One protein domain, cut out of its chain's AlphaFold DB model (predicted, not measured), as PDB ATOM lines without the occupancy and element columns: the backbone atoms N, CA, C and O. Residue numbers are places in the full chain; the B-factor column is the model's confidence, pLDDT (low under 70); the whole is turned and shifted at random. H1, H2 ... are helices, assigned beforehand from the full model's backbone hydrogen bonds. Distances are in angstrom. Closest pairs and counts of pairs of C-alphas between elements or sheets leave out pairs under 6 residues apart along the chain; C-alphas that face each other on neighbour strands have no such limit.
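This is residues 124 to 274 of the 274 residues of an uncharacterized protein of Micromonospora echinaurantiaca (UniProt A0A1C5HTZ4). Two helices, H6 and H8, run side by side and opposite ways through the middle of a body of helices, with further helices on either side of the pair. On one side H9, H10 and H11 fold back and forth as a triangle, H10 crossing H6 and H1 packing on H10; on the other the longest helix, H5, packs on H8, and the hairpin of H2 and H3 packs on H5 through H3. Residues 134 to 149, with no named element, run along the outside from H1 to H2. The printed part has 151 residues with eleven named helices, H1 to H11 in chain order, and no named strand: all helix, compact, radius of gyration of the C-alphas 14.3 A, spans 40 by 38 by 25 A.

H5, residues 179 to 192, touches H8, residues 219 to 228, with residues 182 to 186 alone, at a steep tilt of 61 degrees; the closest C-alphas, of Ala 186 and Leu 227, are 6.1 A apart. H3, residues 160 to 166, touches H5 at a shallow tilt of 21 degrees, closest C-alphas Val 161 and Leu 189, 6.5 A. H2, residues 150 to 155, makes a helical hairpin with H3, closest C-alphas Leu 153 and Arg 163, 6.4 A. H4, residues 171 to 174, touches H8, closest C-alphas Ser 172 and Gly 219, 4.3 A. H7, residues 214 to 217, touches no helix; it is close to but not clearly touching H8, closest C-alphas Glu 215 and Gly 221, 5.9 A. H6, residues 196 to 207, touches H8 at a shallow tilt of 14 degrees, opposite ways, closest C-alphas Leu 207 and Gly 221, 6.0 A. H10, residues 245 to 255, touches H6 about perpendicular at 86 degrees, closest C-alphas Asn 205 and Met 247, 4.4 A. H9, residues 233 to 241, and H11, residues 262 to 272, each form a helical hairpin with H10, and touch each other, closest C-alphas Ala 241 and Ala 267, 4.5 A. H1, residues 124 to 133, touches H10 at a shallow tilt of 26 degrees, closest C-alphas Leu 129 and Leu 249, 6.2 A. Every O i to N i+4 pair is within hydrogen-bond range in H2, H5, H6, H8, H9 and H10, but 5 of 6 in H1, 5 of 7 in H11 and 1 of 3 in H3, which has 3 of 4 O i to N i+3 pairs within range; H4 and H7 are too short for an O i to N i+4 pair.

H5 runs 19.9 A from C-alpha 179 at (-10.622, 56.731, 1.519); H6 spans 16.2 A, H1 15.3 A. H1 begins at C-alpha 124 (7.682, 32.932, -3.788), and H11 ends at C-alpha 272 (-1.564, 25.860, -11.586).

The C-alphas farthest apart, of Ala 180 and Arg 274, are 41.4 A apart. The printed part has no cut; H1 to H2 is the long link. Mean pLDDT of the printed part is 95.8, with residue 274 alone under 70.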
ATOM      1  N   ASP A 124       6.625  33.581  -3.002       93.19
ATOM      2  CA  ASP A 124       7.682  32.932  -3.788       93.19
ATOM      3  C   ASP A 124       7.206  32.558  -5.204       93.19
ATOM      4  O   ASP A 124       8.014  32.448  -6.127       93.19
ATOM      5  N   LEU A 125       5.887  32.474  -5.421       94.75
ATOM      6  CA  LEU A 125       5.292  32.230  -6.738       94.75
ATOM      7  C   LEU A 125       5.246  33.483  -7.627       94.75
ATOM      8  O   LEU A 125       5.036  33.351  -8.834       94.75
ATOM      9  N   LEU A 126       5.430  34.693  -7.077       93.75
ATOM     10  CA  LEU A 126       5.297  35.935  -7.851       93.75
ATOM     11  C   LEU A 126       6.304  36.012  -8.995       93.75
ATOM     12  O   LEU A 126       5.898  36.223 -10.133       93.75
ATOM     13  N   GLY A 127       7.594  35.818  -8.714       92.81
ATOM     14  CA  GLY A 127       8.647  35.892  -9.734       92.81
ATOM     15  C   GLY A 127       8.400  34.937 -10.909       92.81
ATOM     16  O   GLY A 127       8.268  35.403 -12.041       92.81
ATOM     17  N   PRO A 128       8.251  33.620 -10.660       92.75
ATOM     18  CA  PRO A 128       7.951  32.647 -11.707       92.75
ATOM     19  C   PRO A 128       6.696  32.987 -12.522       92.75
ATOM     20  O   PRO A 128       6.726  32.908 -13.752       92.75
ATOM     21  N   LEU A 129       5.600  33.402 -11.870       95.06
ATOM     22  CA  LEU A 129       4.355  33.756 -12.559       95.06
ATOM     23  C   LEU A 129       4.495  35.024 -13.408       95.06
ATOM     24  O   LEU A 129       4.018  35.045 -14.542       95.06
ATOM     25  N   VAL A 130       5.157  36.060 -12.888       95.88
ATOM     26  CA  VAL A 130       5.420  37.314 -13.611       95.88
ATOM     27  C   VAL A 130       6.218  37.031 -14.879       95.88
ATOM     28  O   VAL A 130       5.774  37.413 -15.963       95.88
ATOM     29  N   THR A 131       7.331  36.301 -14.758       94.50
ATOM     30  CA  THR A 131       8.182  35.948 -15.900       94.50
ATOM     31  C   THR A 131       7.443  35.073 -16.909       94.50
ATOM     32  O   THR A 131       7.509  35.319 -18.112       94.50
ATOM     33  N   THR A 132       6.685  34.074 -16.443       94.75
ATOM     34  CA  THR A 132       5.917  33.175 -17.324       94.75
ATOM     35  C   THR A 132       4.840  33.918 -18.112       94.75
ATOM     36  O   THR A 132       4.584  33.598 -19.272       94.75
ATOM     37  N   LEU A 133       4.194  34.905 -17.490       95.50
ATOM     38  CA  LEU A 133       3.103  35.662 -18.101       95.50
ATOM     39  C   LEU A 133       3.565  36.938 -18.822       95.50
ATOM     40  O   LEU A 133       2.756  37.555 -19.515       95.50
ATOM     41  N   GLY A 134       4.842  37.315 -18.696       94.81
ATOM     42  CA  GLY A 134       5.427  38.479 -19.361       94.81
ATOM     43  C   GLY A 134       4.962  39.822 -18.794       94.81
ATOM     44  O   GLY A 134       4.808  40.776 -19.555       94.81
ATOM     45  N   TYR A 135       4.722  39.900 -17.481       94.19
ATOM     46  CA  TYR A 135       4.337  41.146 -16.791       94.19
ATOM     47  C   TYR A 135       5.498  41.804 -16.038       94.19
ATOM     48  O   TYR A 135       5.282  42.616 -15.137       94.19
ATOM     49  N   ASP A 136       6.735  41.465 -16.398       93.00
ATOM     50  CA  ASP A 136       7.911  42.189 -15.933       93.00
ATOM     51  C   ASP A 136       7.873  43.646 -16.408       93.00
ATOM     52  O   ASP A 136       7.406  43.974 -17.505       93.00
ATOM     53  N   GLU A 137       8.404  44.540 -15.584       90.44
ATOM     54  CA  GLU A 137       8.616  45.922 -15.985       90.44
ATOM     55  C   GLU A 137       9.547  46.036 -17.188       90.44
ATOM     56  O   GLU A 137      10.660  45.507 -17.213       90.44
ATOM     57  N   ALA A 138       9.093  46.790 -18.193       88.06
ATOM     58  CA  ALA A 138       9.910  47.100 -19.351       88.06
ATOM     59  C   ALA A 138      11.112  47.970 -18.921       88.06
ATOM     60  O   ALA A 138      10.892  49.016 -18.306       88.06
ATOM     61  N   PRO A 139      12.357  47.617 -19.301       87.62
ATOM     62  CA  PRO A 139      13.562  48.341 -18.878       87.62
ATOM     63  C   PRO A 139      13.547  49.832 -19.238       87.62
ATOM     64  O   PRO A 139      14.039  50.662 -18.478       87.62
ATOM     65  N   ASP A 140      12.955  50.157 -20.389       89.19
ATOM     66  CA  ASP A 140      12.910  51.508 -20.957       89.19
ATOM     67  C   ASP A 140      11.515  52.159 -20.838       89.19
ATOM     68  O   ASP A 140      11.256  53.219 -21.414       89.19
ATOM     69  N   GLY A 141      10.586  51.509 -20.130       83.88
ATOM     70  CA  GLY A 141       9.219  51.985 -19.936       83.88
ATOM     71  C   GLY A 141       9.053  52.832 -18.670       83.88
ATOM     72  O   GLY A 141       9.867  52.761 -17.748       83.88
ATOM     73  N   PRO A 142       7.982  53.640 -18.575       86.81
ATOM     74  CA  PRO A 142       7.643  54.281 -17.314       86.81
ATOM     75  C   PRO A 142       7.215  53.220 -16.287       86.81
ATOM     76  O   PRO A 142       6.341  52.403 -16.565       86.81
ATOM     77  N   GLN A 143       7.789  53.278 -15.083       90.94
ATOM     78  CA  GLN A 143       7.454  52.376 -13.968       90.94
ATOM     79  C   GLN A 143       6.019  52.542 -13.452       90.94
ATOM     80  O   GLN A 143       5.478  51.644 -12.825       90.94
ATOM     81  N   PHE A 144       5.411  53.705 -13.682       94.75
ATOM     82  CA  PHE A 144       4.018  53.975 -13.349       94.75
ATOM     83  C   PHE A 144       3.289  54.473 -14.583       94.75
ATOM     84  O   PHE A 144       3.836  55.264 -15.359       94.75
ATOM     85  N   ARG A 145       2.016  54.105 -14.725       94.81
ATOM     86  CA  ARG A 145       1.167  54.674 -15.768       94.81
ATOM     87  C   ARG A 145       1.104  56.209 -15.642       94.81
ATOM     88  O   ARG A 145       0.755  56.720 -14.574       94.81
ATOM     89  N   PRO A 146       1.366  56.969 -16.722       93.12
ATOM     90  CA  PRO A 146       1.201  58.418 -16.710       93.12
ATOM     91  C   PRO A 146      -0.281  58.835 -16.698       93.12
ATOM     92  O   PRO A 146      -1.185  58.064 -17.038       93.12
ATOM     93  N   VAL A 147      -0.533  60.092 -16.326       94.12
ATOM     94  CA  VAL A 147      -1.851  60.736 -16.479       94.12
ATOM     95  C   VAL A 147      -2.226  60.798 -17.964       94.12
ATOM     96  O   VAL A 147      -1.357  60.961 -18.819       94.12
ATOM     97  N   GLY A 148      -3.516  60.691 -18.282       93.69
ATOM     98  CA  GLY A 148      -4.014  60.858 -19.649       93.69
ATOM     99  C   GLY A 148      -3.763  59.653 -20.559       93.69
ATOM    100  O   GLY A 148      -3.744  59.812 -21.776       93.69
ATOM    101  N   ALA A 149      -3.565  58.455 -19.996       94.06
ATOM    102  CA  ALA A 149      -3.246  57.229 -20.736       94.06
ATOM    103  C   ALA A 149      -4.403  56.198 -20.739       94.06
ATOM    104  O   ALA A 149      -4.261  55.108 -20.177       94.06
ATOM    105  N   PRO A 150      -5.556  56.490 -21.379       95.62
ATOM    106  CA  PRO A 150      -6.725  55.604 -21.360       95.62
ATOM    107  C   PRO A 150      -6.469  54.250 -22.038       95.62
ATOM    108  O   PRO A 150      -7.037  53.244 -21.623       95.62
ATOM    109  N   ALA A 151      -5.575  54.200 -23.033       96.31
ATOM    110  CA  ALA A 151      -5.188  52.952 -23.689       96.31
ATOM    111  C   ALA A 151      -4.515  51.969 -22.716       96.31
ATOM    112  O   ALA A 151      -4.793  50.778 -22.779       96.31
ATOM    113  N   VAL A 152      -3.703  52.464 -21.772       95.44
ATOM    114  CA  VAL A 152      -3.047  51.625 -20.753       95.44
ATOM    115  C   VAL A 152      -4.075  51.076 -19.758       95.44
ATOM    116  O   VAL A 152      -4.006  49.912 -19.382       95.44
ATOM    117  N   LEU A 153      -5.072  51.881 -19.369       97.12
ATOM    118  CA  LEU A 153      -6.180  51.417 -18.521       97.12
ATOM    119  C   LEU A 153      -7.029  50.341 -19.222       97.12
ATOM    120  O   LEU A 153      -7.487  49.395 -18.583       97.12
ATOM    121  N   ALA A 154      -7.244  50.474 -20.533       97.25
ATOM    122  CA  ALA A 154      -7.957  49.474 -21.322       97.25
ATOM    123  C   ALA A 154      -7.150  48.175 -21.484       97.25
ATOM    124  O   ALA A 154      -7.703  47.096 -21.284       97.25
ATOM    125  N   ASP A 155      -5.851  48.274 -21.780       94.94
ATOM    126  CA  ASP A 155      -4.933  47.135 -21.922       94.94
ATOM    127  C   ASP A 155      -4.805  46.316 -20.624       94.94
ATOM    128  O   ASP A 155      -4.926  45.089 -20.619       94.94
ATOM    129  N   ARG A 156      -4.717  47.010 -19.484       95.31
ATOM    130  CA  ARG A 156      -4.762  46.407 -18.141       95.31
ATOM    131  C   ARG A 156      -6.136  45.886 -17.745       95.31
ATOM    132  O   ARG A 156      -6.293  45.359 -16.647       95.31
ATOM    133  N   GLN A 157      -7.129  46.045 -18.616       97.50
ATOM    134  CA  GLN A 157      -8.508  45.636 -18.386       97.50
ATOM    135  C   GLN A 157      -9.066  46.185 -17.067       97.50
ATOM    136  O   GLN A 157      -9.832  45.516 -16.376       97.50
ATOM    137  N   VAL A 158      -8.715  47.434 -16.740       98.44
ATOM    138  CA  VAL A 158      -9.358  48.165 -15.644       98.44
ATOM    139  C   VAL A 158     -10.862  48.190 -15.922       98.44
ATOM    140  O   VAL A 158     -11.229  48.479 -17.072       98.44
ATOM    141  N   PRO A 159     -11.734  47.900 -14.934       98.44
ATOM    142  CA  PRO A 159     -13.179  47.930 -15.134       98.44
ATOM    143  C   PRO A 159     -13.606  49.238 -15.799       98.44
ATOM    144  O   PRO A 159     -13.215  50.314 -15.345       98.44
ATOM    145  N   GLU A 160     -14.385  49.157 -16.881       97.88
ATOM    146  CA  GLU A 160     -14.673  50.315 -17.745       97.88
ATOM    147  C   GLU A 160     -15.279  51.472 -16.963       97.88
ATOM    148  O   GLU A 160     -14.886  52.627 -17.121       97.88
ATOM    149  N   VAL A 161     -16.156  51.120 -16.023       98.06
ATOM    150  CA  VAL A 161     -16.802  52.051 -15.112       98.06
ATOM    151  C   VAL A 161     -15.805  52.865 -14.283       98.06
ATOM    152  O   VAL A 161     -16.171  53.936 -13.838       98.06
ATOM    153  N   LEU A 162     -14.560  52.437 -14.077       98.25
ATOM    154  CA  LEU A 162     -13.569  53.179 -13.285       98.25
ATOM    155  C   LEU A 162     -12.603  54.011 -14.142       98.25
ATOM    156  O   LEU A 162     -11.935  54.895 -13.605       98.25
ATOM    157  N   ARG A 163     -12.519  53.760 -15.457       97.12
ATOM    158  CA  ARG A 163     -11.466  54.325 -16.322       97.12
ATOM    159  C   ARG A 163     -11.494  55.851 -16.367       97.12
ATOM    160  O   ARG A 163     -10.445  56.467 -16.205       97.12
ATOM    161  N   ASP A 164     -12.676  56.450 -16.499       94.56
ATOM    162  CA  ASP A 164     -12.828  57.910 -16.565       94.56
ATOM    163  C   ASP A 164     -12.334  58.615 -15.296       94.56
ATOM    164  O   ASP A 164     -11.809  59.717 -15.361       94.56
ATOM    165  N   GLU A 165     -12.474  57.991 -14.123       94.31
ATOM    166  CA  GLU A 165     -11.987  58.590 -12.873       94.31
ATOM    167  C   GLU A 165     -10.485  58.396 -12.662       94.31
ATOM    168  O   GLU A 165      -9.873  59.143 -11.891       94.31
ATOM    169  N   LEU A 166      -9.906  57.376 -13.298       97.00
ATOM    170  CA  LEU A 166      -8.505  56.989 -13.139       97.00
ATOM    171  C   LEU A 166      -7.601  57.566 -14.228       97.00
ATOM    172  O   LEU A 166      -6.394  57.664 -14.007       97.00
ATOM    173  N   VAL A 167      -8.152  57.986 -15.372       97.00
ATOM    174  CA  VAL A 167      -7.371  58.583 -16.467       97.00
ATOM    175  C   VAL A 167      -6.647  59.854 -16.017       97.00
ATOM    176  O   VAL A 167      -5.495  60.062 -16.395       97.00
ATOM    177  N   ASP A 168      -7.263  60.632 -15.125       95.69
ATOM    178  CA  ASP A 168      -6.701  61.865 -14.558       95.69
ATOM    179  C   ASP A 168      -5.811  61.626 -13.323       95.69
ATOM    180  O   ASP A 168      -5.341  62.571 -12.690       95.69
ATOM    181  N   VAL A 169      -5.579  60.365 -12.947       96.81
ATOM    182  CA  VAL A 169      -4.750  59.974 -11.799       96.81
ATOM    183  C   VAL A 169      -3.510  59.251 -12.310       96.81
ATOM    184  O   VAL A 169      -3.618  58.270 -13.048       96.81
ATOM    185  N   ALA A 170      -2.324  59.715 -11.912       95.81
ATOM    186  CA  ALA A 170      -1.076  59.010 -12.194       95.81
ATOM    187  C   ALA A 170      -1.038  57.683 -11.423       95.81
ATOM    188  O   ALA A 170      -1.483  57.624 -10.274       95.81
ATOM    189  N   GLY A 171      -0.448  56.636 -12.005       94.56
ATOM    190  CA  GLY A 171      -0.303  55.337 -11.343       94.56
ATOM    191  C   GLY A 171       0.395  55.449  -9.981       94.56
ATOM    192  O   GLY A 171      -0.053  54.853  -9.008       94.56
ATOM    193  N   SER A 172       1.407  56.315  -9.864       95.12
ATOM    194  CA  SER A 172       2.124  56.594  -8.607       95.12
ATOM    195  C   SER A 172       1.252  57.218  -7.509       95.12
ATOM    196  O   SER A 172       1.521  57.026  -6.322       95.12
ATOM    197  N   ASP A 173       0.205  57.952  -7.890       97.38
ATOM    198  CA  ASP A 173      -0.699  58.639  -6.962       97.38
ATOM    199  C   ASP A 173      -1.928  57.794  -6.607       97.38
ATOM    200  O   ASP A 173      -2.592  58.066  -5.603       97.38
ATOM    201  N   ALA A 174      -2.208  56.733  -7.374       96.19
ATOM    202  CA  ALA A 174      -3.341  55.836  -7.146       96.19
ATOM    203  C   ALA A 174      -3.326  55.222  -5.731       96.19
ATOM    204  O   ALA A 174      -4.366  55.140  -5.072       96.19
ATOM    205  N   ALA A 175      -2.140  54.897  -5.204       94.56
ATOM    206  CA  ALA A 175      -1.971  54.386  -3.843       94.56
ATOM    207  C   ALA A 175      -2.446  55.377  -2.762       94.56
ATOM    208  O   ALA A 175      -2.903  54.970  -1.693       94.56
ATOM    209  N   ARG A 176      -2.354  56.684  -3.042       96.81
ATOM    210  CA  ARG A 176      -2.597  57.782  -2.092       96.81
ATOM    211  C   ARG A 176      -3.999  58.375  -2.195       96.81
ATOM    212  O   ARG A 176      -4.281  59.384  -1.549       96.81
ATOM    213  N   LEU A 177      -4.888  57.775  -2.990       97.62
ATOM    214  CA  LEU A 177      -6.259  58.261  -3.094       97.62
ATOM    215  C   LEU A 177      -6.939  58.272  -1.708       97.62
ATOM    216  O   LEU A 177      -6.863  57.268  -0.987       97.62
ATOM    217  N   PRO A 178      -7.635  59.365  -1.334       97.88
ATOM    218  CA  PRO A 178      -8.362  59.434  -0.068       97.88
ATOM    219  C   PRO A 178      -9.406  58.318   0.060       97.88
ATOM    220  O   PRO A 178     -10.044  57.957  -0.930       97.88
ATOM    221  N   ASP A 179      -9.664  57.828   1.276       97.94
ATOM    222  CA  ASP A 179     -10.622  56.731   1.519       97.94
ATOM    223  C   ASP A 179     -12.028  57.022   0.986       97.94
ATOM    224  O   ASP A 179     -12.711  56.137   0.477       97.94
ATOM    225  N   ALA A 180     -12.472  58.280   1.046       97.75
ATOM    226  CA  ALA A 180     -13.750  58.687   0.467       97.75
ATOM    227  C   ALA A 180     -13.799  58.498  -1.061       97.75
ATOM    228  O   ALA A 180     -14.859  58.201  -1.605       97.75
ATOM    229  N   ARG A 181     -12.666  58.654  -1.759       97.81
ATOM    230  CA  ARG A 181     -12.579  58.407  -3.203       97.81
ATOM    231  C   ARG A 181     -12.515  56.914  -3.502       97.81
ATOM    232  O   ARG A 181     -13.217  56.471  -4.398       97.81
ATOM    233  N   VAL A 182     -11.768  56.133  -2.720       98.25
ATOM    234  CA  VAL A 182     -11.727  54.668  -2.885       98.25
ATOM    235  C   VAL A 182     -13.094  54.030  -2.634       98.25
ATOM    236  O   VAL A 182     -13.533  53.224  -3.446       98.25
ATOM    237  N   ARG A 183     -13.826  54.453  -1.592       98.19
ATOM    238  CA  ARG A 183     -15.207  53.993  -1.352       98.19
ATOM    239  C   ARG A 183     -16.141  54.306  -2.517       98.19
ATOM    240  O   ARG A 183     -16.880  53.430  -2.938       98.19
ATOM    241  N   ARG A 184     -16.051  55.509  -3.092       98.12
ATOM    242  CA  ARG A 184     -16.833  55.881  -4.281       98.12
ATOM    243  C   ARG A 184     -16.523  54.980  -5.477       98.12
ATOM    244  O   ARG A 184     -17.447  54.545  -6.152       98.12
ATOM    245  N   LEU A 185     -15.245  54.680  -5.734       98.44
ATOM    246  CA  LEU A 185     -14.849  53.751  -6.799       98.44
ATOM    247  C   LEU A 185     -15.421  52.347  -6.545       98.44
ATOM    248  O   LEU A 185     -15.954  51.736  -7.466       98.44
ATOM    249  N   ALA A 186     -15.372  51.867  -5.298       98.31
ATOM    250  CA  ALA A 186     -15.957  50.586  -4.911       98.31
ATOM    251  C   ALA A 186     -17.486  50.560  -5.096       98.31
ATOM    252  O   ALA A 186     -18.010  49.621  -5.686       98.31
ATOM    253  N   GLU A 187     -18.202  51.604  -4.666       98.19
ATOM    254  CA  GLU A 187     -19.653  51.758  -4.863       98.19
ATOM    255  C   GLU A 187     -20.025  51.787  -6.349       98.19
ATOM    256  O   GLU A 187     -20.987  51.146  -6.772       98.19
ATOM    257  N   ARG A 188     -19.241  52.499  -7.164       98.19
ATOM    258  CA  ARG A 188     -19.455  52.611  -8.609       98.19
ATOM    259  C   ARG A 188     -19.211  51.273  -9.315       98.19
ATOM    260  O   ARG A 188     -20.002  50.889 -10.173       98.19
ATOM    261  N   LEU A 189     -18.167  50.541  -8.914       98.44
ATOM    262  CA  LEU A 189     -17.921  49.174  -9.374       98.44
ATOM    263  C   LEU A 189     -19.060  48.235  -8.954       98.44
ATOM    264  O   LEU A 189     -19.534  47.466  -9.779       98.44
ATOM    265  N   ALA A 190     -19.543  48.337  -7.712       98.25
ATOM    266  CA  ALA A 190     -20.665  47.548  -7.204       98.25
ATOM    267  C   ALA A 190     -21.991  47.827  -7.919       98.25
ATOM    268  O   ALA A 190     -22.781  46.908  -8.120       98.25
ATOM    269  N   GLY A 191     -22.226  49.074  -8.328       98.19
ATOM    270  CA  GLY A 191     -23.394  49.439  -9.124       98.19
ATOM    271  C   GLY A 191     -23.350  48.898 -10.557       98.19
ATOM    272  O   GLY A 191     -24.396  48.552 -11.099       98.19
ATOM    273  N   ALA A 192     -22.163  48.827 -11.170       98.25
ATOM    274  CA  ALA A 192     -21.996  48.331 -12.538       98.25
ATOM    275  C   ALA A 192     -21.898  46.802 -12.625       98.25
ATOM    276  O   ALA A 192     -22.400  46.219 -13.581       98.25
ATOM    277  N   GLU A 193     -21.275  46.169 -11.633       98.12
ATOM    278  CA  GLU A 193     -21.150  44.719 -11.509       98.12
ATOM    279  C   GLU A 193     -21.685  44.294 -10.132       98.12
ATOM    280  O   GLU A 193     -20.958  44.371  -9.133       98.12
ATOM    281  N   PRO A 194     -22.973  43.919 -10.025       97.75
ATOM    282  CA  PRO A 194     -23.585  43.553  -8.751       97.75
ATOM    283  C   PRO A 194     -23.029  42.263  -8.138       97.75
ATOM    284  O   PRO A 194     -23.036  42.155  -6.907       97.75
ATOM    285  N   ASP A 195     -22.534  41.323  -8.951       98.38
ATOM    286  CA  ASP A 195     -21.996  40.045  -8.476       98.38
ATOM    287  C   ASP A 195     -20.612  40.240  -7.819       98.38
ATOM    288  O   ASP A 195     -19.650  40.626  -8.493       98.38
ATOM    289  N   PRO A 196     -20.462  39.986  -6.501       98.19
ATOM    290  CA  PRO A 196     -19.185  40.160  -5.817       98.19
ATOM    291  C   PRO A 196     -18.069  39.252  -6.353       98.19
ATOM    292  O   PRO A 196     -16.915  39.682  -6.349       98.19
ATOM    293  N   VAL A 197     -18.388  38.055  -6.859       98.56
ATOM    294  CA  VAL A 197     -17.391  37.138  -7.433       98.56
ATOM    295  C   VAL A 197     -16.878  37.694  -8.761       98.56
ATOM    296  O   VAL A 197     -15.667  37.757  -8.982       98.56
ATOM    297  N   ALA A 198     -17.775  38.180  -9.622       98.44
ATOM    298  CA  ALA A 198     -17.393  38.844 -10.868       98.44
ATOM    299  C   ALA A 198     -16.548  40.106 -10.608       98.44
ATOM    300  O   ALA A 198     -15.528  40.318 -11.273       98.44
ATOM    301  N   ARG A 199     -16.895  40.903  -9.583       98.56
ATOM    302  CA  ARG A 199     -16.076  42.050  -9.148       98.56
ATOM    303  C   ARG A 199     -14.686  41.640  -8.695       98.56
ATOM    304  O   ARG A 199     -13.711  42.253  -9.134       98.56
ATOM    305  N   ALA A 200     -14.588  40.631  -7.829       98.75
ATOM    306  CA  ALA A 200     -13.305  40.109  -7.381       98.75
ATOM    307  C   ALA A 200     -12.474  39.659  -8.586       98.75
ATOM    308  O   ALA A 200     -11.321  40.056  -8.717       98.75
ATOM    309  N   GLY A 201     -13.083  38.934  -9.528       98.69
ATOM    310  CA  GLY A 201     -12.404  38.483 -10.736       98.69
ATOM    311  C   GLY A 201     -11.865  39.623 -11.602       98.69
ATOM    312  O   GLY A 201     -10.712  39.573 -12.030       98.69
ATOM    313  N   ALA A 202     -12.651  40.684 -11.804       98.69
ATOM    314  CA  ALA A 202     -12.219  41.862 -12.554       98.69
ATOM    315  C   ALA A 202     -11.051  42.597 -11.869       98.69
ATOM    316  O   ALA A 202     -10.096  43.005 -12.535       98.69
ATOM    317  N   LEU A 203     -11.095  42.730 -10.540       98.88
ATOM    318  CA  LEU A 203     -10.025  43.352  -9.756       98.88
ATOM    319  C   LEU A 203      -8.751  42.497  -9.743       98.88
ATOM    320  O   LEU A 203      -7.666  43.034  -9.945       98.88
ATOM    321  N   LEU A 204      -8.863  41.179  -9.572       98.81
ATOM    322  CA  LEU A 204      -7.727  40.255  -9.647       98.81
ATOM    323  C   LEU A 204      -7.088  40.263 -11.040       98.81
ATOM    324  O   LEU A 204      -5.868  40.279 -11.158       98.81
ATOM    325  N   ASN A 205      -7.896  40.304 -12.100       98.56
ATOM    326  CA  ASN A 205      -7.392  40.410 -13.466       98.56
ATOM    327  C   ASN A 205      -6.648  41.734 -13.704       98.56
ATOM    328  O   ASN A 205      -5.591  41.717 -14.326       98.56
ATOM    329  N   TRP A 206      -7.150  42.861 -13.186       98.56
ATOM    330  CA  TRP A 206      -6.411  44.128 -13.226       98.56
ATOM    331  C   TRP A 206      -5.099  44.019 -12.439       98.56
ATOM    332  O   TRP A 206      -4.040  44.318 -12.987       98.56
ATOM    333  N   LEU A 207      -5.135  43.526 -11.196       98.69
ATOM    334  CA  LEU A 207      -3.945  43.382 -10.350       98.69
ATOM    335  C   LEU A 207      -2.861  42.516 -11.008       98.69
ATOM    336  O   LEU A 207      -1.685  42.864 -10.951       98.69
ATOM    337  N   GLY A 208      -3.254  41.423 -11.664       98.12
ATOM    338  CA  GLY A 208      -2.339  40.526 -12.368       98.12
ATOM    339  C   GLY A 208      -1.762  41.077 -13.674       98.12
ATOM    340  O   GLY A 208      -0.847  40.472 -14.218       98.12
ATOM    341  N   ARG A 209      -2.276  42.203 -14.189       97.56
ATOM    342  CA  ARG A 209      -1.758  42.893 -15.390       97.56
ATOM    343  C   ARG A 209      -0.848  44.068 -15.062       97.56
ATOM    344  O   ARG A 209      -0.351  44.730 -15.974       97.56
ATOM    345  N   LEU A 210      -0.685  44.389 -13.781       97.12
ATOM    346  CA  LEU A 210       0.201  45.466 -13.375       97.12
ATOM    347  C   LEU A 210       1.658  45.025 -13.544       97.12
ATOM    348  O   LEU A 210       2.002  43.933 -13.092       97.12
ATOM    349  N   PRO A 211       2.512  45.866 -14.155       94.88
ATOM    350  CA  PRO A 211       3.935  45.584 -14.255       94.88
ATOM    351  C   PRO A 211       4.564  45.353 -12.877       94.88
ATOM    352  O   PRO A 211       4.331  46.123 -11.940       94.88
ATOM    353  N   TYR A 212       5.347  44.284 -12.759       94.31
ATOM    354  CA  TYR A 212       6.060  43.920 -11.540       94.31
ATOM    355  C   TYR A 212       7.550  44.303 -11.642       94.31
ATOM    356  O   TYR A 212       8.156  44.085 -12.693       94.31
ATOM    357  N   PRO A 213       8.179  44.816 -10.564       93.06
ATOM    358  CA  PRO A 213       7.623  44.961  -9.215       93.06
ATOM    359  C   PRO A 213       6.873  46.271  -8.956       93.06
ATOM    360  O   PRO A 213       5.984  46.296  -8.107       93.06
ATOM    361  N   THR A 214       7.220  47.365  -9.624       94.25
ATOM    362  CA  THR A 214       6.904  48.713  -9.148       94.25
ATOM    363  C   THR A 214       5.407  49.004  -9.092       94.25
ATOM    364  O   THR A 214       4.863  49.289  -8.023       94.25
ATOM    365  N   GLU A 215       4.694  48.934 -10.209       95.06
ATOM    366  CA  GLU A 215       3.272  49.300 -10.202       95.06
ATOM    367  C   GLU A 215       2.370  48.229  -9.575       95.06
ATOM    368  O   GLU A 215       1.305  48.545  -9.046       95.06
ATOM    369  N   ALA A 216       2.807  46.971  -9.591       96.12
ATOM    370  CA  ALA A 216       2.129  45.863  -8.932       96.12
ATOM    371  C   ALA A 216       2.236  45.924  -7.397       96.12
ATOM    372  O   ALA A 216       1.278  45.562  -6.704       96.12
ATOM    373  N   LEU A 217       3.369  46.376  -6.842       95.56
ATOM    374  CA  LEU A 217       3.597  46.474  -5.391       95.56
ATOM    375  C   LEU A 217       3.249  47.855  -4.819       95.56
ATOM    376  O   LEU A 217       2.772  47.946  -3.687       95.56
ATOM    377  N   TRP A 218       3.399  48.922  -5.600       95.81
ATOM    378  CA  TRP A 218       3.037  50.292  -5.220       95.81
ATOM    379  C   TRP A 218       1.896  50.815  -6.106       95.81
ATOM    380  O   TRP A 218       1.147  50.033  -6.674       95.81
ATOM    381  N   GLY A 219       1.685  52.133  -6.161       95.69
ATOM    382  CA  GLY A 219       0.783  52.769  -7.127       95.69
ATOM    383  C   GLY A 219      -0.610  52.133  -7.268       95.69
ATOM    384  O   GLY A 219      -1.374  52.060  -6.299       95.69
ATOM    385  N   GLU A 220      -0.951  51.694  -8.486       97.00
ATOM    386  CA  GLU A 220      -2.238  51.051  -8.780       97.00
ATOM    387  C   GLU A 220      -2.430  49.739  -8.016       97.00
ATOM    388  O   GLU A 220      -3.540  49.481  -7.561       97.00
ATOM    389  N   GLY A 221      -1.379  48.948  -7.782       98.00
ATOM    390  CA  GLY A 221      -1.493  47.690  -7.045       98.00
ATOM    391  C   GLY A 221      -2.048  47.889  -5.637       98.00
ATOM    392  O   GLY A 221      -2.925  47.147  -5.192       98.00
ATOM    393  N   VAL A 222      -1.625  48.963  -4.960       98.38
ATOM    394  CA  VAL A 222      -2.165  49.345  -3.642       98.38
ATOM    395  C   VAL A 222      -3.638  49.741  -3.739       98.38
ATOM    396  O   VAL A 222      -4.430  49.363  -2.875       98.38
ATOM    397  N   LEU A 223      -4.031  50.482  -4.780       98.56
ATOM    398  CA  LEU A 223      -5.434  50.835  -5.002       98.56
ATOM    399  C   LEU A 223      -6.292  49.582  -5.209       98.56
ATOM    400  O   LEU A 223      -7.325  49.445  -4.557       98.56
ATOM    401  N   VAL A 224      -5.863  48.662  -6.073       98.69
ATOM    402  CA  VAL A 224      -6.621  47.438  -6.363       98.69
ATOM    403  C   VAL A 224      -6.754  46.568  -5.115       98.69
ATOM    404  O   VAL A 224      -7.857  46.115  -4.816       98.69
ATOM    405  N   ARG A 225      -5.691  46.415  -4.314       98.50
ATOM    406  CA  ARG A 225      -5.767  45.705  -3.024       98.50
ATOM    407  C   ARG A 225      -6.727  46.374  -2.034       98.50
ATOM    408  O   ARG A 225      -7.469  45.673  -1.355       98.50
ATOM    409  N   ARG A 226      -6.788  47.712  -1.987       98.31
ATOM    410  CA  ARG A 226      -7.782  48.439  -1.167       98.31
ATOM    411  C   ARG A 226      -9.219  48.224  -1.649       98.31
ATOM    412  O   ARG A 226     -10.124  48.208  -0.822       98.31
ATOM    413  N   LEU A 227      -9.438  48.061  -2.957       98.62
ATOM    414  CA  LEU A 227     -10.752  47.714  -3.511       98.62
ATOM    415  C   LEU A 227     -11.125  46.255  -3.206       98.62
ATOM    416  O   LEU A 227     -12.260  45.993  -2.821       98.62
ATOM    417  N   LEU A 228     -10.171  45.323  -3.320       98.62
ATOM    418  CA  LEU A 228     -10.354  43.914  -2.951       98.62
ATOM    419  C   LEU A 228     -10.666  43.747  -1.458       98.62
ATOM    420  O   LEU A 228     -11.531  42.956  -1.119       98.62
ATOM    421  N   ALA A 229     -10.050  44.544  -0.579       97.38
ATOM    422  CA  ALA A 229     -10.308  44.519   0.865       97.38
ATOM    423  C   ALA A 229     -11.751  44.904   1.263       97.38
ATOM    424  O   ALA A 229     -12.137  44.739   2.417       97.38
ATOM    425  N   ALA A 230     -12.550  45.443   0.333       96.12
ATOM    426  CA  ALA A 230     -13.976  45.692   0.542       96.12
ATOM    427  C   ALA A 230     -14.865  44.483   0.184       96.12
ATOM    428  O   ALA A 230     -16.082  44.556   0.362       96.12
ATOM    429  N   LEU A 231     -14.282  43.401  -0.343       97.75
ATOM    430  CA  LEU A 231     -14.971  42.165  -0.707       97.75
ATOM    431  C   LEU A 231     -14.677  41.058   0.321       97.75
ATOM    432  O   LEU A 231     -13.599  41.046   0.909       97.75
ATOM    433  N   PRO A 232     -15.610  40.116   0.540       97.25
ATOM    434  CA  PRO A 232     -15.342  38.912   1.319       97.25
ATOM    435  C   PRO A 232     -14.263  38.030   0.675       97.25
ATOM    436  O   PRO A 232     -14.312  37.769  -0.527       97.25
ATOM    437  N   ASP A 233     -13.364  37.465   1.485       96.88
ATOM    438  CA  ASP A 233     -12.322  36.542   1.004       96.88
ATOM    439  C   ASP A 233     -12.906  35.346   0.240       96.88
ATOM    440  O   ASP A 233     -12.344  34.909  -0.759       96.88
ATOM    441  N   ALA A 234     -14.077  34.845   0.650       97.50
ATOM    442  CA  ALA A 234     -14.759  33.743  -0.032       97.50
ATOM    443  C   ALA A 234     -15.085  34.056  -1.506       97.50
ATOM    444  O   ALA A 234     -15.002  33.164  -2.357       97.50
ATOM    445  N   ASP A 235     -15.412  35.311  -1.822       98.31
ATOM    446  CA  ASP A 235     -15.687  35.740  -3.194       98.31
ATOM    447  C   ASP A 235     -14.388  35.844  -4.008       98.31
ATOM    448  O   ASP A 235     -14.358  35.450  -5.175       98.31
ATOM    449  N   ILE A 236     -13.293  36.286  -3.375       98.25
ATOM    450  CA  ILE A 236     -11.946  36.317  -3.968       98.25
ATOM    451  C   ILE A 236     -11.481  34.892  -4.292       98.25
ATOM    452  O   ILE A 236     -11.116  34.615  -5.432       98.25
ATOM    453  N   VAL A 237     -11.583  33.965  -3.335       97.81
ATOM    454  CA  VAL A 237     -11.236  32.544  -3.511       97.81
ATOM    455  C   VAL A 237     -12.056  31.909  -4.631       97.81
ATOM    456  O   VAL A 237     -11.507  31.198  -5.479       97.81
ATOM    457  N   THR A 238     -13.363  32.182  -4.666       97.94
ATOM    458  CA  THR A 238     -14.254  31.662  -5.710       97.94
ATOM    459  C   THR A 238     -13.852  32.197  -7.084       97.94
ATOM    460  O   THR A 238     -13.733  31.412  -8.025       97.94
ATOM    461  N   ALA A 239     -13.562  33.497  -7.195       98.12
ATOM    462  CA  ALA A 239     -13.105  34.105  -8.441       98.12
ATOM    463  C   ALA A 239     -11.760  33.528  -8.910       98.12
ATOM    464  O   ALA A 239     -11.599  33.239 -10.099       98.12
ATOM    465  N   THR A 240     -10.809  33.305  -7.996       97.62
ATOM    466  CA  THR A 240      -9.516  32.670  -8.299       97.62
ATOM    467  C   THR A 240      -9.699  31.251  -8.836       97.62
ATOM    468  O   THR A 240      -9.085  30.895  -9.839       97.62
ATOM    469  N   ALA A 241     -10.574  30.448  -8.223       96.25
ATOM    470  CA  ALA A 241     -10.769  29.036  -8.570       96.25
ATOM    471  C   ALA A 241     -11.381  28.794  -9.966       96.25
ATOM    472  O   ALA A 241     -11.343  27.665 -10.464       96.25
ATOM    473  N   SER A 242     -11.965  29.826 -10.581       93.56
ATOM    474  CA  SER A 242     -12.504  29.810 -11.947       93.56
ATOM    475  C   SER A 242     -11.794  30.794 -12.885       93.56
ATOM    476  O   SER A 242     -12.313  31.104 -13.957       93.56
ATOM    477  N   GLY A 243     -10.657  31.342 -12.454       92.31
ATOM    478  CA  GLY A 243      -9.996  32.460 -13.110       92.31
ATOM    479  C   GLY A 243      -9.129  32.089 -14.310       92.31
ATOM    480  O   GLY A 243      -9.008  30.936 -14.716       92.31
ATOM    481  N   THR A 244      -8.483  33.105 -14.874       95.75
ATOM    482  CA  THR A 244      -7.410  32.952 -15.869       95.75
ATOM    483  C   THR A 244      -6.037  32.928 -15.182       95.75
ATOM    484  O   THR A 244      -5.932  33.359 -14.032       95.75
ATOM    485  N   PRO A 245      -4.949  32.517 -15.862       96.31
ATOM    486  CA  PRO A 245      -3.597  32.600 -15.295       96.31
ATOM    487  C   PRO A 245      -3.216  34.004 -14.794       96.31
ATOM    488  O   PRO A 245      -2.566  34.154 -13.766       96.31
ATOM    489  N   VAL A 246      -3.695  35.051 -15.470       97.31
ATOM    490  CA  VAL A 246      -3.494  36.447 -15.054       97.31
ATOM    491  C   VAL A 246      -4.208  36.743 -13.734       97.31
ATOM    492  O   VAL A 246      -3.647  37.383 -12.850       97.31
ATOM    493  N   MET A 247      -5.429  36.233 -13.556       97.88
ATOM    494  CA  MET A 247      -6.142  36.347 -12.281       97.88
ATOM    495  C   MET A 247      -5.441  35.579 -11.161       97.88
ATOM    496  O   MET A 247      -5.472  36.038 -10.024       97.88
ATOM    497  N   VAL A 248      -4.795  34.447 -11.463       97.25
ATOM    498  CA  VAL A 248      -3.974  33.709 -10.491       97.25
ATOM    499  C   VAL A 248      -2.788  34.559 -10.038       97.25
ATOM    500  O   VAL A 248      -2.589  34.701  -8.837       97.25
ATOM    501  N   LEU A 249      -2.066  35.207 -10.961       98.06
ATOM    502  CA  LEU A 249      -1.009  36.161 -10.599       98.06
ATOM    503  C   LEU A 249      -1.552  37.310  -9.732       98.06
ATOM    504  O   LEU A 249      -0.952  37.659  -8.715       98.06
ATOM    505  N   GLY A 250      -2.719  37.858 -10.077       98.38
ATOM    506  CA  GLY A 250      -3.396  38.857  -9.249       98.38
ATOM    507  C   GLY A 250      -3.742  38.347  -7.847       98.38
ATOM    508  O   GLY A 250      -3.539  39.062  -6.869       98.38
ATOM    509  N   ALA A 251      -4.218  37.106  -7.732       98.31
ATOM    510  CA  ALA A 251      -4.569  36.482  -6.457       98.31
ATOM    511  C   ALA A 251      -3.337  36.238  -5.586       98.31
ATOM    512  O   ALA A 251      -3.364  36.562  -4.404       98.31
ATOM    513  N   VAL A 252      -2.243  35.755  -6.176       97.75
ATOM    514  CA  VAL A 252      -0.957  35.593  -5.488       97.75
ATOM    515  C   VAL A 252      -0.422  36.947  -5.012       97.75
ATOM    516  O   VAL A 252      -0.017  37.073  -3.859       97.75
ATOM    517  N   ASN A 253      -0.489  37.994  -5.844       97.88
ATOM    518  CA  ASN A 253      -0.093  39.350  -5.444       97.88
ATOM    519  C   ASN A 253      -0.956  39.874  -4.287       97.88
ATOM    520  O   ASN A 253      -0.428  40.400  -3.307       97.88
ATOM    521  N   TRP A 254      -2.277  39.708  -4.355       98.12
ATOM    522  CA  TRP A 254      -3.168  40.081  -3.255       98.12
ATOM    523  C   TRP A 254      -2.836  39.322  -1.961       98.12
ATOM    524  O   TRP A 254      -2.713  39.958  -0.911       98.12
ATOM    525  N   ALA A 255      -2.641  38.004  -2.054       96.88
ATOM    526  CA  ALA A 255      -2.383  37.110  -0.929       96.88
ATOM    527  C   ALA A 255      -1.049  37.402  -0.238       96.88
ATOM    528  O   ALA A 255      -1.006  37.467   0.983       96.88
ATOM    529  N   ALA A 256       0.006  37.718  -1.000       94.69
ATOM    530  CA  ALA A 256       1.311  38.120  -0.462       94.69
ATOM    531  C   ALA A 256       1.263  39.385   0.425       94.69
ATOM    532  O   ALA A 256       2.236  39.707   1.103       94.69
ATOM    533  N   HIS A 257       0.145  40.120   0.413       95.12
ATOM    534  CA  HIS A 257      -0.094  41.291   1.256       95.12
ATOM    535  C   HIS A 257      -1.173  41.058   2.326       95.12
ATOM    536  O   HIS A 257      -1.591  42.019   2.975       95.12
ATOM    537  N   GLN A 258      -1.646  39.820   2.497       94.38
ATOM    538  CA  GLN A 258      -2.556  39.442   3.575       94.38
ATOM    539  C   GLN A 258      -1.783  38.838   4.756       94.38
ATOM    540  O   GLN A 258      -0.696  38.297   4.567       94.38
ATOM    541  N   PRO A 259      -2.335  38.903   5.983       90.94
ATOM    542  CA  PRO A 259      -1.773  38.183   7.128       90.94
ATOM    543  C   PRO A 259      -1.799  36.658   6.962       90.94
ATOM    544  O   PRO A 259      -0.962  35.972   7.538       90.94
ATOM    545  N   ASP A 260      -2.770  36.148   6.203       92.25
ATOM    546  CA  ASP A 260      -2.956  34.731   5.896       92.25
ATOM    547  C   ASP A 260      -3.138  34.576   4.380       92.25
ATOM    548  O   ASP A 260      -4.191  34.897   3.825       92.25
ATOM    549  N   ASP A 261      -2.087  34.131   3.697       92.69
ATOM    550  CA  ASP A 261      -2.096  33.854   2.260       92.69
ATOM    551  C   ASP A 261      -2.601  32.435   1.937       92.69
ATOM    552  O   ASP A 261      -2.938  32.149   0.782       92.69
ATOM    553  N   CYS A 262      -2.754  31.557   2.938       93.94
ATOM    554  CA  CYS A 262      -3.247  30.192   2.750       93.94
ATOM    555  C   CYS A 262      -4.697  30.169   2.250       93.94
ATOM    556  O   CYS A 262      -5.103  29.212   1.586       93.94
ATOM    557  N   VAL A 263      -5.468  31.236   2.500       93.25
ATOM    558  CA  VAL A 263      -6.882  31.361   2.113       93.25
ATOM    559  C   VAL A 263      -7.136  31.105   0.620       93.25
ATOM    560  O   VAL A 263      -8.167  30.535   0.263       93.25
ATOM    561  N   VAL A 264      -6.186  31.447  -0.262       95.44
ATOM    562  CA  VAL A 264      -6.288  31.195  -1.714       95.44
ATOM    563  C   VAL A 264      -5.426  30.033  -2.206       95.44
ATOM    564  O   VAL A 264      -5.531  29.679  -3.381       95.44
ATOM    565  N   ALA A 265      -4.615  29.401  -1.353       95.56
ATOM    566  CA  ALA A 265      -3.637  28.392  -1.768       95.56
ATOM    567  C   ALA A 265      -4.278  27.244  -2.563       95.56
ATOM    568  O   ALA A 265      -3.832  26.939  -3.667       95.56
ATOM    569  N   THR A 266      -5.389  26.678  -2.080       94.50
ATOM    570  CA  THR A 266      -6.111  25.606  -2.790       94.50
ATOM    571  C   THR A 266      -6.692  26.068  -4.130       94.50
ATOM    572  O   THR A 266      -6.703  25.311  -5.104       94.50
ATOM    573  N   ALA A 267      -7.183  27.309  -4.213       95.81
ATOM    574  CA  ALA A 267      -7.714  27.858  -5.461       95.81
ATOM    575  C   ALA A 267      -6.598  28.077  -6.493       95.81
ATOM    576  O   ALA A 267      -6.769  27.723  -7.660       95.81
ATOM    577  N   VAL A 268      -5.445  28.589  -6.057       96.19
ATOM    578  CA  VAL A 268      -4.242  28.747  -6.886       96.19
ATOM    579  C   VAL A 268      -3.716  27.382  -7.336       96.19
ATOM    580  O   VAL A 268      -3.512  27.175  -8.531       96.19
ATOM    581  N   ALA A 269      -3.581  26.417  -6.423       93.69
ATOM    582  CA  ALA A 269      -3.087  25.076  -6.727       93.69
ATOM    583  C   ALA A 269      -3.949  24.367  -7.771       93.69
ATOM    584  O   ALA A 269      -3.437  23.791  -8.731       93.69
ATOM    585  N   ARG A 270      -5.274  24.488  -7.642       91.94
ATOM    586  CA  ARG A 270      -6.229  23.965  -8.620       91.94
ATOM    587  C   ARG A 270      -6.005  24.524 -10.026       91.94
ATOM    588  O   ARG A 270      -6.280  23.813 -10.986       91.94
ATOM    589  N   MET A 271      -5.575  25.776 -10.140       92.94
ATOM    590  CA  MET A 271      -5.368  26.442 -11.426       92.94
ATOM    591  C   MET A 271      -3.968  26.225 -12.001       92.94
ATOM    592  O   MET A 271      -3.820  26.252 -13.217       92.94
ATOM    593  N   MET A 272      -2.957  26.023 -11.154       90.25
ATOM    594  CA  MET A 272      -1.564  25.860 -11.586       90.25
ATOM    595  C   MET A 272      -1.166  24.407 -11.859       90.25
ATOM    596  O   MET A 272      -0.283  24.171 -12.675       90.25
ATOM    597  N   LEU A 273      -1.783  23.438 -11.174       85.94
ATOM    598  CA  LEU A 273      -1.368  22.026 -11.203       85.94
ATOM    599  C   LEU A 273      -2.320  21.118 -12.007       85.94
ATOM    600  O   LEU A 273      -2.255  19.894 -11.882       85.94
ATOM    601  N   ARG A 274      -3.235  21.699 -12.790       68.62
ATOM    602  CA  ARG A 274      -4.142  20.986 -13.707       68.62
ATOM    603  C   ARG A 274      -3.757  21.239 -15.152       68.62
ATOM    604  O   ARG A 274      -3.878  20.274 -15.937       68.62
TER     605      ARG A 274